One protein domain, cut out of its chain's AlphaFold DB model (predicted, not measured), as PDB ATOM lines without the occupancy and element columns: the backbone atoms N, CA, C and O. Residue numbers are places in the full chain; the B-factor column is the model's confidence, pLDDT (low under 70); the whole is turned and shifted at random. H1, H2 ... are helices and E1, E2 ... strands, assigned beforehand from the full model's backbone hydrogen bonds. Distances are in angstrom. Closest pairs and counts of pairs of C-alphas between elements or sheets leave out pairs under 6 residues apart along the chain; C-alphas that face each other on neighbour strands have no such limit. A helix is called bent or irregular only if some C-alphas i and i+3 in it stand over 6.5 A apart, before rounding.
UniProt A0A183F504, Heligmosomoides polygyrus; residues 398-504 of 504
ATOM      1  N   CYS A 398      37.554 -17.918  45.441       57.34
ATOM      2  CA  CYS A 398      37.950 -17.459  44.129       57.34
ATOM      3  C   CYS A 398      37.022 -18.152  43.129       57.34
ATOM      4  O   CYS A 398      37.346 -19.211  42.606       57.34
ATOM      5  N   GLU A 399      35.835 -17.576  42.917       73.62
ATOM      6  CA  GLU A 399      34.828 -18.064  41.957       73.62
ATOM      7  C   GLU A 399      35.402 -18.186  40.533       73.62
ATOM      8  O   GLU A 399      34.958 -19.005  39.731       73.62
ATOM      9  N   HIS A 400      36.447 -17.403  40.239       83.19
ATOM     10  CA  HIS A 400      37.156 -17.387  38.968       83.19
ATOM     11  C   HIS A 400      38.678 -17.382  39.158       83.19
ATOM     12  O   HIS A 400      39.156 -16.742  40.087       83.19
ATOM     13  N   PRO A 401      39.466 -17.984  38.250       90.44
ATOM     14  CA  PRO A 401      39.022 -18.641  37.025       90.44
ATOM     15  C   PRO A 401      38.365 -20.002  37.292       90.44
ATOM     16  O   PRO A 401      38.845 -20.775  38.118       90.44
ATOM     17  N   ARG A 402      37.296 -20.311  36.552       89.56
ATOM     18  CA  ARG A 402      36.604 -21.612  36.584       89.56
ATOM     19  C   ARG A 402      36.780 -22.327  35.251       89.56
ATOM     20  O   ARG A 402      36.676 -21.694  34.202       89.56
ATOM     21  N   VAL A 403      37.032 -23.634  35.290       93.12
ATOM     22  CA  VAL A 403      37.138 -24.479  34.092       93.12
ATOM     23  C   VAL A 403      36.056 -25.548  34.126       93.12
ATOM     24  O   VAL A 403      35.994 -26.326  35.075       93.12
ATOM     25  N   SER A 404      35.237 -25.602  33.079       93.69
ATOM     26  CA  SER A 404      34.233 -26.648  32.875       93.69
ATOM     27  C   SER A 404      34.609 -27.520  31.679       93.69
ATOM     28  O   SER A 404      34.896 -27.020  30.591       93.69
ATOM     29  N   PHE A 405      34.584 -28.835  31.876       94.75
ATOM     30  CA  PHE A 405      34.873 -29.829  30.844       94.75
ATOM     31  C   PHE A 405      33.563 -30.244  30.166       94.75
ATOM     32  O   PHE A 405      32.796 -31.026  30.721       94.75
ATOM     33  N   LEU A 406      33.292 -29.713  28.972       94.50
ATOM     34  CA  LEU A 406      32.046 -29.966  28.233       94.50
ATOM     35  C   LEU A 406      32.131 -31.241  27.382       94.50
ATOM     36  O   LEU A 406      31.121 -31.889  27.091       94.50
ATOM     37  N   GLY A 407      33.346 -31.643  27.017       92.75
ATOM     38  CA  GLY A 407      33.613 -32.938  26.417       92.75
ATOM     39  C   GLY A 407      35.101 -33.257  26.386       92.75
ATOM     40  O   GLY A 407      35.952 -32.374  26.343       92.75
ATOM     41  N   THR A 408      35.404 -34.548  26.486       90.69
ATOM     42  CA  THR A 408      36.761 -35.070  26.716       90.69
ATOM     43  C   THR A 408      37.031 -36.343  25.901       90.69
ATOM     44  O   THR A 408      37.908 -37.138  26.241       90.69
ATOM     45  N   SER A 409      36.196 -36.627  24.898       89.25
ATOM     46  CA  SER A 409      36.392 -37.720  23.945       89.25
ATOM     47  C   SER A 409      37.244 -37.234  22.778       89.25
ATOM     48  O   SER A 409      37.164 -36.069  22.398       89.25
ATOM     49  N   SER A 410      38.010 -38.148  22.191       83.50
ATOM     50  CA  SER A 410      38.762 -37.917  20.958       83.50
ATOM     51  C   SER A 410      38.022 -38.544  19.776       83.50
ATOM     52  O   SER A 410      37.432 -39.619  19.933       83.50
ATOM     53  N   ALA A 411      38.072 -37.880  18.620       80.88
ATOM     54  CA  ALA A 411      37.552 -38.274  17.311       80.88
ATOM     55  C   ALA A 411      36.027 -38.448  17.212       80.88
ATOM     56  O   ALA A 411      35.382 -37.829  16.373       80.88
ATOM     57  N   VAL A 412      35.427 -39.301  18.045       81.19
ATOM     58  CA  VAL A 412      34.008 -39.668  17.954       81.19
ATOM     59  C   VAL A 412      33.341 -39.508  19.321       81.19
ATOM     60  O   VAL A 412      33.897 -39.938  20.343       81.19
ATOM     61  N   PRO A 413      32.132 -38.918  19.390       80.31
ATOM     62  CA  PRO A 413      31.372 -38.893  20.627       80.31
ATOM     63  C   PRO A 413      30.942 -40.313  21.009       80.31
ATOM     64  O   PRO A 413      30.446 -41.091  20.197       80.31
ATOM     65  N   SER A 414      31.097 -40.651  22.284       83.62
ATOM     66  CA  SER A 414      30.663 -41.935  22.837       83.62
ATOM     67  C   SER A 414      29.325 -41.801  23.570       83.62
ATOM     68  O   SER A 414      28.799 -40.698  23.777       83.62
ATOM     69  N   LYS A 415      28.797 -42.938  24.050       80.44
ATOM     70  CA  LYS A 415      27.651 -42.957  24.971       80.44
ATOM     71  C   LYS A 415      27.921 -42.088  26.212       80.44
ATOM     72  O   LYS A 415      27.022 -41.394  26.673       80.44
ATOM     73  N   TYR A 416      29.147 -42.085  26.735       84.81
ATOM     74  CA  TYR A 416      29.474 -41.472  28.029       84.81
ATOM     75  C   TYR A 416      30.091 -40.076  27.923       84.81
ATOM     76  O   TYR A 416      29.905 -39.257  28.814       84.81
ATOM     77  N   ARG A 417      30.835 -39.799  26.846       87.69
ATOM     78  CA  ARG A 417      31.647 -38.582  26.697       87.69
ATOM     79  C   ARG A 417      31.447 -37.962  25.324       87.69
ATOM     80  O   ARG A 417      31.467 -38.683  24.326       87.69
ATOM     81  N   ASN A 418      31.274 -36.646  25.293       91.56
ATOM     82  CA  ASN A 418      31.255 -35.871  24.056       91.56
ATOM     83  C   ASN A 418      32.677 -35.539  23.583       91.56
ATOM     84  O   ASN A 418      33.615 -35.705  24.362       91.56
ATOM     85  N   VAL A 419      32.824 -35.081  22.339       92.88
ATOM     86  CA  VAL A 419      34.102 -34.602  21.773       92.88
ATOM     87  C   VAL A 419      34.622 -33.333  22.463       92.88
ATOM     88  O   VAL A 419      33.892 -32.726  23.246       92.88
ATOM     89  N   SER A 420      35.884 -32.975  22.209       93.88
ATOM     90  CA  SER A 420      36.634 -31.924  22.912       93.88
ATOM     91  C   SER A 420      35.894 -30.582  22.979       93.88
ATOM     92  O   SER A 420      35.532 -30.003  21.952       93.88
ATOM     93  N   SER A 421      35.691 -30.078  24.199       96.31
ATOM     94  CA  SER A 421      35.396 -28.665  24.450       96.31
ATOM     95  C   SER A 421      35.583 -28.325  25.928       96.31
ATOM     96  O   SER A 421      35.111 -29.047  26.817       96.31
ATOM     97  N   TYR A 422      36.244 -27.200  26.188       96.44
ATOM     98  CA  TYR A 422      36.530 -26.698  27.527       96.44
ATOM     99  C   TYR A 422      36.107 -25.237  27.635       96.44
ATOM    100  O   TYR A 422      36.471 -24.406  26.805       96.44
ATOM    101  N   LEU A 423      35.364 -24.913  28.686       97.25
ATOM    102  CA  LEU A 423      34.947 -23.552  28.995       97.25
ATOM    103  C   LEU A 423      35.814 -22.995  30.122       97.25
ATOM    104  O   LEU A 423      35.788 -23.521  31.231       97.25
ATOM    105  N   LEU A 424      36.537 -21.913  29.846       96.06
ATOM    106  CA  LEU A 424      37.268 -21.123  30.829       96.06
ATOM    107  C   LEU A 424      36.499 -19.836  31.120       96.06
ATOM    108  O   LEU A 424      36.429 -18.930  30.292       96.06
ATOM    109  N   GLU A 425      35.976 -19.714  32.329       94.12
ATOM    110  CA  GLU A 425      35.362 -18.490  32.827       94.12
ATOM    111  C   GLU A 425      36.397 -17.727  33.643       94.12
ATOM    112  O   GLU A 425      36.586 -17.977  34.835       94.12
ATOM    113  N   ALA A 426      37.102 -16.814  32.977       92.56
ATOM    114  CA  ALA A 426      38.176 -16.026  33.571       92.56
ATOM    115  C   ALA A 426      37.665 -14.985  34.582       92.56
ATOM    116  O   ALA A 426      38.406 -14.586  35.476       92.56
ATOM    117  N   SER A 427      36.419 -14.523  34.433       91.75
ATOM    118  CA  SER A 427      35.733 -13.629  35.373       91.75
ATOM    119  C   SER A 427      34.210 -13.691  35.160       91.75
ATOM    120  O   SER A 427      33.770 -14.240  34.141       91.75
ATOM    121  N   PRO A 428      33.386 -13.038  36.007       88.25
ATOM    122  CA  PRO A 428      31.930 -13.010  35.820       88.25
ATOM    123  C   PRO A 428      31.493 -12.410  34.475       88.25
ATOM    124  O   PRO A 428      30.384 -12.636  34.005       88.25
ATOM    125  N   LYS A 429      32.374 -11.633  33.832       89.75
ATOM    126  CA  LYS A 429      32.121 -10.954  32.554       89.75
ATOM    127  C   LYS A 429      32.963 -11.495  31.404       89.75
ATOM    128  O   LYS A 429      32.882 -10.938  30.317       89.75
ATOM    129  N   SER A 430      33.788 -12.521  31.614       92.06
ATOM    130  CA  SER A 430      34.707 -13.017  30.590       92.06
ATOM    131  C   SER A 430      34.756 -14.535  30.567       92.06
ATOM    132  O   SER A 430      35.140 -15.173  31.548       92.06
ATOM    133  N   ALA A 431      34.383 -15.098  29.422       94.38
ATOM    134  CA  ALA A 431      34.469 -16.517  29.138       94.38
ATOM    135  C   ALA A 431      35.223 -16.772  27.830       94.38
ATOM    136  O   ALA A 431      35.194 -15.954  26.907       94.38
ATOM    137  N   VAL A 432      35.874 -17.925  27.747       94.88
ATOM    138  CA  VAL A 432      36.622 -18.407  26.587       94.88
ATOM    139  C   VAL A 432      36.297 -19.882  26.381       94.88
ATOM    140  O   VAL A 432      36.288 -20.641  27.345       94.88
ATOM    141  N   LEU A 433      36.069 -20.296  25.136       96.00
ATOM    142  CA  LEU A 433      36.019 -21.715  24.775       96.00
ATOM    143  C   LEU A 433      37.354 -22.150  24.172       96.00
ATOM    144  O   LEU A 433      37.948 -21.424  23.375       96.00
ATOM    145  N   ILE A 434      37.812 -23.335  24.555       95.12
ATOM    146  CA  ILE A 434      38.963 -24.026  23.975       95.12
ATOM    147  C   ILE A 434      38.419 -25.308  23.360       95.12
ATOM    148  O   ILE A 434      37.879 -26.148  24.076       95.12
ATOM    149  N   ASP A 435      38.554 -25.424  22.045       94.00
ATOM    150  CA  ASP A 435      37.828 -26.345  21.178       94.00
ATOM    151  C   ASP A 435      36.298 -26.243  21.308       94.00
ATOM    152  O   ASP A 435      35.708 -25.960  22.356       94.00
ATOM    153  N   VAL A 436      35.626 -26.478  20.190       93.94
ATOM    154  CA  VAL A 436      34.168 -26.476  20.083       93.94
ATOM    155  C   VAL A 436      33.758 -27.630  19.182       93.94
ATOM    156  O   VAL A 436      33.327 -27.445  18.043       93.94
ATOM    157  N   GLY A 437      33.922 -28.849  19.686       93.00
ATOM    158  CA  GLY A 437      33.423 -30.037  19.013       93.00
ATOM    159  C   GLY A 437      31.893 -30.073  18.906       93.00
ATOM    160  O   GLY A 437      31.171 -29.319  19.567       93.00
ATOM    161  N   GLU A 438      31.387 -30.979  18.071       91.94
ATOM    162  CA  GLU A 438      29.953 -31.252  17.910       91.94
ATOM    163  C   GLU A 438      29.262 -31.508  19.264       91.94
ATOM    164  O   GLU A 438      29.741 -32.268  20.103       91.94
ATOM    165  N   GLY A 439      28.106 -30.897  19.488       92.38
ATOM    166  CA  GLY A 439      27.293 -30.970  20.692       92.38
ATOM    167  C   GLY A 439      27.683 -29.981  21.793       92.38
ATOM    168  O   GLY A 439      27.022 -29.989  22.831       92.38
ATOM    169  N   THR A 440      28.705 -29.131  21.612       95.38
ATOM    170  CA  THR A 440      29.182 -28.198  22.661       95.38
ATOM    171  C   THR A 440      28.066 -27.297  23.186       95.38
ATOM    172  O   THR A 440      27.865 -27.208  24.398       95.38
ATOM    173  N   TYR A 441      27.279 -26.682  22.300       95.19
ATOM    174  CA  TYR A 441      26.151 -25.841  22.716       95.19
ATOM    175  C   TYR A 441      25.096 -26.631  23.507       95.19
ATOM    176  O   TYR A 441      24.602 -26.173  24.535       95.19
ATOM    177  N   GLY A 442      24.809 -27.868  23.090       93.12
ATOM    178  CA  GLY A 442      23.920 -28.763  23.827       93.12
ATOM    179  C   GLY A 442      24.448 -29.141  25.216       93.12
ATOM    180  O   GLY A 442      23.648 -29.385  26.113       93.12
ATOM    181  N   GLN A 443      25.769 -29.197  25.418       93.50
ATOM    182  CA  GLN A 443      26.374 -29.425  26.738       93.50
ATOM    183  C   GLN A 443      26.284 -28.185  27.625       93.50
ATOM    184  O   GLN A 443      25.946 -28.310  28.799       93.50
ATOM    185  N   LEU A 444      26.497 -26.992  27.058       95.12
ATOM    186  CA  LEU A 444      26.300 -25.728  27.774       95.12
ATOM    187  C   LEU A 444      24.868 -25.605  28.307       95.12
ATOM    188  O   LEU A 444      24.679 -25.307  29.481       95.12
ATOM    189  N   ARG A 445      23.862 -25.916  27.481       93.62
ATOM    190  CA  ARG A 445      22.450 -25.897  27.901       93.62
ATOM    191  C   ARG A 445      22.125 -26.895  29.008       93.62
ATOM    192  O   ARG A 445      21.246 -26.632  29.818       93.62
ATOM    193  N   VAL A 446      22.790 -28.049  29.033       92.56
ATOM    194  CA  VAL A 446      22.581 -29.047  30.091       92.56
ATOM    195  C   VAL A 446      23.295 -28.666  31.384       92.56
ATOM    196  O   VAL A 446      22.774 -28.959  32.454       92.56
ATOM    197  N   LEU A 447      24.430 -27.975  31.307       92.81
ATOM    198  CA  LEU A 447      25.147 -27.505  32.491       92.81
ATOM    199  C   LEU A 447      24.510 -26.251  33.116       92.81
ATOM    200  O   LEU A 447      24.382 -26.192  34.331       92.81
ATOM    201  N   PHE A 448      24.097 -25.279  32.297       92.62
ATOM    202  CA  PHE A 448      23.666 -23.945  32.748       92.62
ATOM    203  C   PHE A 448      22.165 -23.666  32.551       92.62
ATOM    204  O   PHE A 448      21.630 -22.674  33.034       92.62
ATOM    205  N   GLY A 449      21.448 -24.497  31.791       92.62
ATOM    206  CA  GLY A 449      20.092 -24.160  31.348       92.62
ATOM    207  C   GLY A 449      20.084 -23.085  30.254       92.62
ATOM    208  O   GLY A 449      21.125 -22.602  29.818       92.62
ATOM    209  N   ASP A 450      18.900 -22.726  29.751       90.75
ATOM    210  CA  ASP A 450      18.790 -21.860  28.563       90.75
ATOM    211  C   ASP A 450      19.111 -20.384  28.850       90.75
ATOM    212  O   ASP A 450      19.772 -19.732  28.039       90.75
ATOM    213  N   GLU A 451      18.666 -19.862  29.996       91.94
ATOM    214  CA  GLU A 451      18.852 -18.453  30.370       91.94
ATOM    215  C   GLU A 451      20.324 -18.141  30.665       91.94
ATOM    216  O   GLU A 451      20.914 -17.270  30.021       91.94
ATOM    217  N   GLU A 452      20.958 -18.891  31.573       93.12
ATOM    218  CA  GLU A 452      22.369 -18.676  31.915       93.12
ATOM    219  C   GLU A 452      23.287 -19.015  30.733       93.12
ATOM    220  O   GLU A 452      24.252 -18.291  30.491       93.12
ATOM    221  N   CYS A 453      22.970 -20.039  29.927       94.56
ATOM    222  CA  CYS A 453      23.707 -20.297  28.688       94.56
ATOM    223  C   CYS A 453      23.638 -19.101  27.722       94.56
ATOM    224  O   CYS A 453      24.641 -18.780  27.085       94.56
ATOM    225  N   SER A 454      22.490 -18.426  27.604       94.25
ATOM    226  CA  SER A 454      22.365 -17.235  26.752       94.25
ATOM    227  C   SER A 454      23.221 -16.077  27.271       94.25
ATOM    228  O   SER A 454      23.962 -15.466  26.498       94.25
ATOM    229  N   GLU A 455      23.221 -15.819  28.582       94.38
ATOM    230  CA  GLU A 455      24.088 -14.789  29.174       94.38
ATOM    231  C   GLU A 455      25.579 -15.153  29.054       94.38
ATOM    232  O   GLU A 455      26.404 -14.296  28.720       94.38
ATOM    233  N   LEU A 456      25.939 -16.429  29.245       94.81
ATOM    234  CA  LEU A 456      27.290 -16.950  29.020       94.81
ATOM    235  C   LEU A 456      27.766 -16.651  27.594       94.81
ATOM    236  O   LEU A 456      28.880 -16.157  27.406       94.81
ATOM    237  N   LEU A 457      26.925 -16.919  26.591       94.75
ATOM    238  CA  LEU A 457      27.242 -16.617  25.199       94.75
ATOM    239  C   LEU A 457      27.460 -15.116  24.989       94.75
ATOM    240  O   LEU A 457      28.407 -14.740  24.300       94.75
ATOM    241  N   CYS A 458      26.667 -14.250  25.627       92.88
ATOM    242  CA  CYS A 458      26.854 -12.800  25.555       92.88
ATOM    243  C   CYS A 458      28.228 -12.339  26.077       92.88
ATOM    244  O   CYS A 458      28.814 -11.412  25.504       92.88
ATOM    245  N   ARG A 459      28.774 -13.002  27.106       92.31
ATOM    246  CA  ARG A 459      30.109 -12.730  27.686       92.31
ATOM    247  C   ARG A 459      31.247 -13.598  27.130       92.31
ATOM    248  O   ARG A 459      32.375 -13.511  27.624       92.31
ATOM    249  N   LEU A 460      30.996 -14.410  26.104       93.56
ATOM    250  CA  LEU A 460      32.032 -15.187  25.422       93.56
ATOM    251  C   LEU A 460      32.939 -14.252  24.603       93.56
ATOM    252  O   LEU A 460      32.481 -13.603  23.657       93.56
ATOM    253  N   HIS A 461      34.214 -14.180  24.985       90.81
ATOM    254  CA  HIS A 461      35.224 -13.263  24.445       90.81
ATOM    255  C   HIS A 461      36.203 -13.905  23.462       90.81
ATOM    256  O   HIS A 461      36.939 -13.191  22.791       90.81
ATOM    257  N   ALA A 462      36.305 -15.227  23.410       90.00
ATOM    258  CA  ALA A 462      37.161 -15.895  22.439       90.00
ATOM    259  C   ALA A 462      36.773 -17.363  22.301       90.00
ATOM    260  O   ALA A 462      36.260 -17.978  23.239       90.00
ATOM    261  N   VAL A 463      37.086 -17.910  21.132       92.00
ATOM    262  CA  VAL A 463      37.128 -19.345  20.890       92.00
ATOM    263  C   VAL A 463      38.508 -19.675  20.334       92.00
ATOM    264  O   VAL A 463      38.917 -19.107  19.321       92.00
ATOM    265  N   PHE A 464      39.225 -20.568  21.003       91.25
ATOM    266  CA  PHE A 464      40.494 -21.117  20.539       91.25
ATOM    267  C   PHE A 464      40.228 -22.494  19.948       91.25
ATOM    268  O   PHE A 464      39.599 -23.315  20.605       91.25
ATOM    269  N   VAL A 465      40.693 -22.747  18.729       88.81
ATOM    270  CA  VAL A 465      40.615 -24.069  18.101       88.81
ATOM    271  C   VAL A 465      42.033 -24.602  18.043       88.81
ATOM    272  O   VAL A 465      42.881 -24.010  17.383       88.81
ATOM    273  N   THR A 466      42.303 -25.689  18.762       86.50
ATOM    274  CA  THR A 466      43.663 -26.231  18.866       86.50
ATOM    275  C   THR A 466      44.212 -26.630  17.500       86.50
ATOM    276  O   THR A 466      45.324 -26.268  17.158       86.50
ATOM    277  N   HIS A 467      43.425 -27.327  16.685       81.94
ATOM    278  CA  HIS A 467      43.779 -27.702  15.318       81.94
ATOM    279  C   HIS A 467      42.508 -28.005  14.516       81.94
ATOM    280  O   HIS A 467      41.437 -28.203  15.088       81.94
ATOM    281  N   ALA A 468      42.604 -28.028  13.185       78.69
ATOM    282  CA  ALA A 468      41.428 -28.085  12.309       78.69
ATOM    283  C   ALA A 468      40.898 -29.510  12.034       78.69
ATOM    284  O   ALA A 468      40.512 -29.839  10.913       78.69
ATOM    285  N   HIS A 469      40.860 -30.360  13.061       81.25
ATOM    286  CA  HIS A 469      40.104 -31.612  13.013       81.25
ATOM    287  C   HIS A 469      38.644 -31.383  13.426       81.25
ATOM    288  O   HIS A 469      38.334 -30.551  14.282       81.25
ATOM    289  N   GLN A 470      37.727 -32.145  12.824       80.81
ATOM    290  CA  GLN A 470      36.281 -31.966  12.995       80.81
ATOM    291  C   GLN A 470      35.802 -32.035  14.446       80.81
ATOM    292  O   GLN A 470      34.945 -31.251  14.863       80.81
ATOM    293  N   ASP A 471      36.363 -32.947  15.236       85.50
ATOM    294  CA  ASP A 471      35.997 -33.149  16.636       85.50
ATOM    295  C   ASP A 471      36.383 -31.972  17.547       85.50
ATOM    296  O   ASP A 471      35.888 -31.899  18.670       85.50
ATOM    297  N   HIS A 472      37.169 -31.012  17.047       89.19
ATOM    298  CA  HIS A 472      37.573 -29.798  17.761       89.19
ATOM    299  C   HIS A 472      36.830 -28.532  17.312       89.19
ATOM    300  O   HIS A 472      36.955 -27.499  17.971       89.19
ATOM    301  N   MET A 473      36.065 -28.564  16.213       88.19
ATOM    302  CA  MET A 473      35.477 -27.335  15.652       88.19
ATOM    303  C   MET A 473      34.088 -27.458  15.023       88.19
ATOM    304  O   MET A 473      33.494 -26.430  14.696       88.19
ATOM    305  N   ASN A 474      33.528 -28.663  14.864       87.75
ATOM    306  CA  ASN A 474      32.223 -28.830  14.207       87.75
ATOM    307  C   ASN A 474      31.064 -28.103  14.917       87.75
ATOM    308  O   ASN A 474      30.085 -27.759  14.262       87.75
ATOM    309  N   GLY A 475      31.174 -27.823  16.220       92.06
ATOM    310  CA  GLY A 475      30.179 -27.053  16.972       92.06
ATOM    311  C   GLY A 475      30.354 -25.531  16.891       92.06
ATOM    312  O   GLY A 475      29.533 -24.785  17.431       92.06
ATOM    313  N   LEU A 476      31.416 -25.038  16.239       91.50
ATOM    314  CA  LEU A 476      31.758 -23.613  16.202       91.50
ATOM    315  C   LEU A 476      30.656 -22.764  15.561       91.50
ATOM    316  O   LEU A 476      30.286 -21.727  16.113       91.50
ATOM    317  N   TYR A 477      30.114 -23.204  14.424       89.81
ATOM    318  CA  TYR A 477      29.042 -22.489  13.725       89.81
ATOM    319  C   TYR A 477      27.791 -22.354  14.595       89.81
ATOM    320  O   TYR A 477      27.244 -21.257  14.689       89.81
ATOM    321  N   THR A 478      27.404 -23.418  15.306       93.44
ATOM    322  CA  THR A 478      26.291 -23.372  16.262       93.44
ATOM    323  C   THR A 478      26.574 -22.360  17.362       93.44
ATOM    324  O   THR A 478      25.748 -21.492  17.616       93.44
ATOM    325  N   VAL A 479      27.755 -22.387  17.985       94.50
ATOM    326  CA  VAL A 479      28.092 -21.413  19.037       94.50
ATOM    327  C   VAL A 479      28.054 -19.972  18.514       94.50
ATOM    328  O   VAL A 479      27.536 -19.100  19.208       94.50
ATOM    329  N   ILE A 480      28.549 -19.704  17.300       92.12
ATOM    330  CA  ILE A 480      28.505 -18.365  16.686       92.12
ATOM    331  C   ILE A 480      27.059 -17.922  16.429       92.12
ATOM    332  O   ILE A 480      26.697 -16.793  16.766       92.12
ATOM    333  N   GLU A 481      26.236 -18.796  15.854       91.75
ATOM    334  CA  GLU A 481      24.838 -18.508  15.527       91.75
ATOM    335  C   GLU A 481      24.015 -18.244  16.795       91.75
ATOM    336  O   GLU A 481      23.399 -17.187  16.928       91.75
ATOM    337  N   ARG A 482      24.109 -19.133  17.792       93.56
ATOM    338  CA  ARG A 482      23.426 -18.985  19.086       93.56
ATOM    339  C   ARG A 482      23.927 -17.765  19.859       93.56
ATOM    340  O   ARG A 482      23.158 -17.089  20.537       93.56
ATOM    341  N   ARG A 483      25.220 -17.433  19.747       93.31
ATOM    342  CA  ARG A 483      25.777 -16.208  20.335       93.31
ATOM    343  C   ARG A 483      25.177 -14.961  19.701       93.31
ATOM    344  O   ARG A 483      24.901 -14.007  20.425       93.31
ATOM    345  N   LYS A 484      25.018 -14.943  18.376       92.19
ATOM    346  CA  LYS A 484      24.375 -13.831  17.672       92.19
ATOM    347  C   LYS A 484      22.940 -13.650  18.167       92.19
ATOM    348  O   LYS A 484      22.595 -12.552  18.578       92.19
ATOM    349  N   GLU A 485      22.164 -14.731  18.225       92.12
ATOM    350  CA  GLU A 485      20.790 -14.711  18.744       92.12
ATOM    351  C   GLU A 485      20.717 -14.173  20.180       92.12
ATOM    352  O   GLU A 485      19.903 -13.298  20.466       92.12
ATOM    353  N   ALA A 486      21.605 -14.623  21.072       92.88
ATOM    354  CA  ALA A 486      21.655 -14.141  22.454       92.88
ATOM    355  C   ALA A 486      22.011 -12.641  22.554       92.88
ATOM    356  O   ALA A 486      21.465 -11.910  23.384       92.88
ATOM    357  N   MET A 487      22.912 -12.153  21.695       91.19
ATOM    358  CA  MET A 487      23.276 -10.731  21.634       91.19
ATOM    359  C   MET A 487      22.125  -9.875  21.116       91.19
ATOM    360  O   MET A 487      21.797  -8.862  21.734       91.19
ATOM    361  N   ASP A 488      21.483 -10.317  20.036       91.06
ATOM    362  CA  ASP A 488      20.346  -9.627  19.433       91.06
ATOM    363  C   ASP A 488      19.168  -9.572  20.431       91.06
ATOM    364  O   ASP A 488      18.594  -8.505  20.651       91.06
ATOM    365  N   ALA A 489      18.881 -10.674  21.138       90.38
ATOM    366  CA  ALA A 489      17.852 -10.734  22.182       90.38
ATOM    367  C   ALA A 489      18.165  -9.860  23.413       90.38
ATOM    368  O   ALA A 489      17.250  -9.347  24.055       90.38
ATOM    369  N   SER A 490      19.446  -9.664  23.744       88.19
ATOM    370  CA  SER A 490      19.880  -8.807  24.860       88.19
ATOM    371  C   SER A 490      20.111  -7.342  24.468       88.19
ATOM    372  O   SER A 490      20.497  -6.536  25.318       88.19
ATOM    373  N   GLY A 491      19.905  -6.980  23.196       85.38
ATOM    374  CA  GLY A 491      20.157  -5.632  22.677       85.38
ATOM    375  C   GLY A 491      21.637  -5.225  22.677       85.38
ATOM    376  O   GLY A 491      21.951  -4.037  22.585       85.38
ATOM    377  N   ARG A 492      22.565  -6.183  22.804       81.69
ATOM    378  CA  ARG A 492      24.015  -5.940  22.762       81.69
ATOM    379  C   ARG A 492      24.486  -6.037  21.307       81.69
ATOM    380  O   ARG A 492      24.141  -6.985  20.614       81.69
ATOM    381  N   CYS A 493      25.318  -5.104  20.835       65.56
ATOM    382  CA  CYS A 493      25.838  -5.163  19.462       65.56
ATOM    383  C   CYS A 493      26.599  -6.469  19.192       65.56
ATOM    384  O   CYS A 493      27.596  -6.770  19.854       65.56
ATOM    385  N   SER A 494      26.167  -7.200  18.167       55.41
ATOM    386  CA  SER A 494      26.793  -8.414  17.658       55.41
ATOM    387  C   SER A 494      28.119  -8.081  16.953       55.41
ATOM    388  O   SER A 494      28.206  -7.967  15.734       55.41
ATOM    389  N   PHE A 495      29.201  -7.925  17.720       51.16
ATOM    390  CA  PHE A 495      30.547  -7.996  17.153       51.16
ATOM    391  C   PHE A 495      30.864  -9.466  16.873       51.16
ATOM    392  O   PHE A 495      31.171 -10.230  17.788       51.16
ATOM    393  N   VAL A 496      30.770  -9.881  15.607       47.00
ATOM    394  CA  VAL A 496      31.289 -11.185  15.178       47.00
ATOM    395  C   VAL A 496      32.781 -11.215  15.504       47.00
ATOM    396  O   VAL A 496      33.553 -10.368  15.048       47.00
ATOM    397  N   PHE A 497      33.185 -12.173  16.336       46.88
ATOM    398  CA  PHE A 497      34.577 -12.406  16.696       46.88
ATOM    399  C   PHE A 497      35.391 -12.789  15.457       46.88
ATOM    400  O   PHE A 497      35.524 -13.955  15.118       46.88
ATOM    401  N   ALA A 498      35.999 -11.796  14.817       37.75
ATOM    402  CA  ALA A 498      37.136 -11.973  13.918       37.75
ATOM    403  C   ALA A 498      38.409 -11.348  14.512       37.75
ATOM    404  O   ALA A 498      39.290 -10.916  13.778       37.75
ATOM    405  N   LYS A 499      38.526 -11.252  15.849       33.72
ATOM    406  CA  LYS A 499      39.757 -10.725  16.462       33.72
ATOM    407  C   LYS A 499      40.867 -11.764  16.628       33.72
ATOM    408  O   LYS A 499      42.006 -11.338  16.785       33.72
ATOM    409  N   ARG A 500      40.564 -13.074  16.541       43.88
ATOM    410  CA  ARG A 500      41.520 -14.187  16.332       43.88
ATOM    411  C   ARG A 500      40.816 -15.552  16.496       43.88
ATOM    412  O   ARG A 500      40.635 -15.995  17.623       43.88
ATOM    413  N   ILE A 501      40.443 -16.228  15.403       50.19
ATOM    414  CA  ILE A 501      40.439 -17.703  15.426       50.19
ATOM    415  C   ILE A 501      41.916 -18.062  15.323       50.19
ATOM    416  O   ILE A 501      42.537 -17.865  14.279       50.19
ATOM    417  N   LEU A 502      42.511 -18.434  16.450       45.50
ATOM    418  CA  LEU A 502      43.897 -18.876  16.486       45.50
ATOM    419  C   LEU A 502      43.894 -20.362  16.181       45.50
ATOM    420  O   LEU A 502      43.519 -21.148  17.043       45.50
ATOM    421  N   PHE A 503      44.281 -20.707  14.959       47.16
ATOM    422  CA  PHE A 503      44.856 -22.017  14.689       47.16
ATOM    423  C   PHE A 503      46.272 -21.990  15.273       47.16
ATOM    424  O   PHE A 503      46.998 -21.018  15.025       47.16
ATOM    425  N   SER A 504      46.621 -22.967  16.113       38.94
ATOM    426  CA  SER A 504      47.992 -23.090  16.626       38.94
ATOM    427  C   SER A 504      48.947 -23.570  15.549       38.94
ATOM    428  O   SER A 504      48.522 -24.478  14.797       38.94
TER     429      SER A 504
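Overview. This is residues 398 to 504 of the 504 residues of a protein of Heligmosomoides polygyrus (UniProt A0A183F504). A twisted sheet of four strands is covered over one face by helices: the bent H1, whose two arms make a corner, and H3, which crosses the arm H1b. The short H2 sits where E3 ends, and after H3 a long tail, residues 490 to 504, runs back on the E4 side of the body. The printed part has 107 residues, with four named strands and three named helices in the order E1 E2 E3 H1 E4 H2 H3; the class is mixed, helices and strands. The sheet is mixed too, E1 - E2 - E3 antiparallel and E3 parallel to E4. The whole is compact, with a radius of gyration of the C-alphas of 13.1 A and spans of 37 by 28 by 26 A.

Along the chain. Find C-alpha 402 at (36.604, -21.612, 36.584); from there E1 runs to residue 407, 15.5 A. E2 is residues 421 to 427, 18.6 A, and E3 is residues 430 to 436, 17.1 A. H1, residues 440 to 458, was assigned as one helix by its hydrogen bonds but is bent, with C-alphas 447 and 450 9.4 A apart; its arms are H1a, residues 440 to 447, and H1b, residues 450 to 458. Look next for E4, residues 460 to 464, and H2, residues 470 to 473. H3 runs from residue 476 to C-alpha 489 at (17.852, -10.734, 22.182), 19.9 A.

Arrangement. Begin with the meander E1 E2 E3, each strand the antiparallel neighbour of the one before. Between E1 and E2, N 404 and O 423 are 2.8 A apart; between E2 and E3, N 424 and O 432 are 2.8 A apart. E3, H1 and E4 form a strand-helix-strand unit, two parallel neighbour strands with a helix between, its crossover right-handed; N 433 and O 462 are 3.0 A apart. H1a, H1b and H3 are on one face of the sheet, in two layers. The closest C-alphas of E1 and H1a, Leu 406 and Gln 443, are 5.9 A apart. H1b and H3 touch, about perpendicular at 83 degrees, closest at the C-alphas of Leu 457 and Arg 483, 5.1 A. H2 is on the opposite face from H1a; its closest C-alpha pair with E3 is Met 473 and Val 436, 4.7 A. In H1a, H1b and H3 every O i to N i+4 pair is within hydrogen-bond range; H2 is too short for such a pair.

Size, cuts and confidence. Look at Lys 415 and Cys 493 for the two C-alphas farthest apart, 38.2 A. The printed part has no cut, and E1 to E2 is the one long link, 13 residues. Confidence is under 70 at residue 398 and residues 493 to 504; the mean pLDDT of the printed part is 85.4.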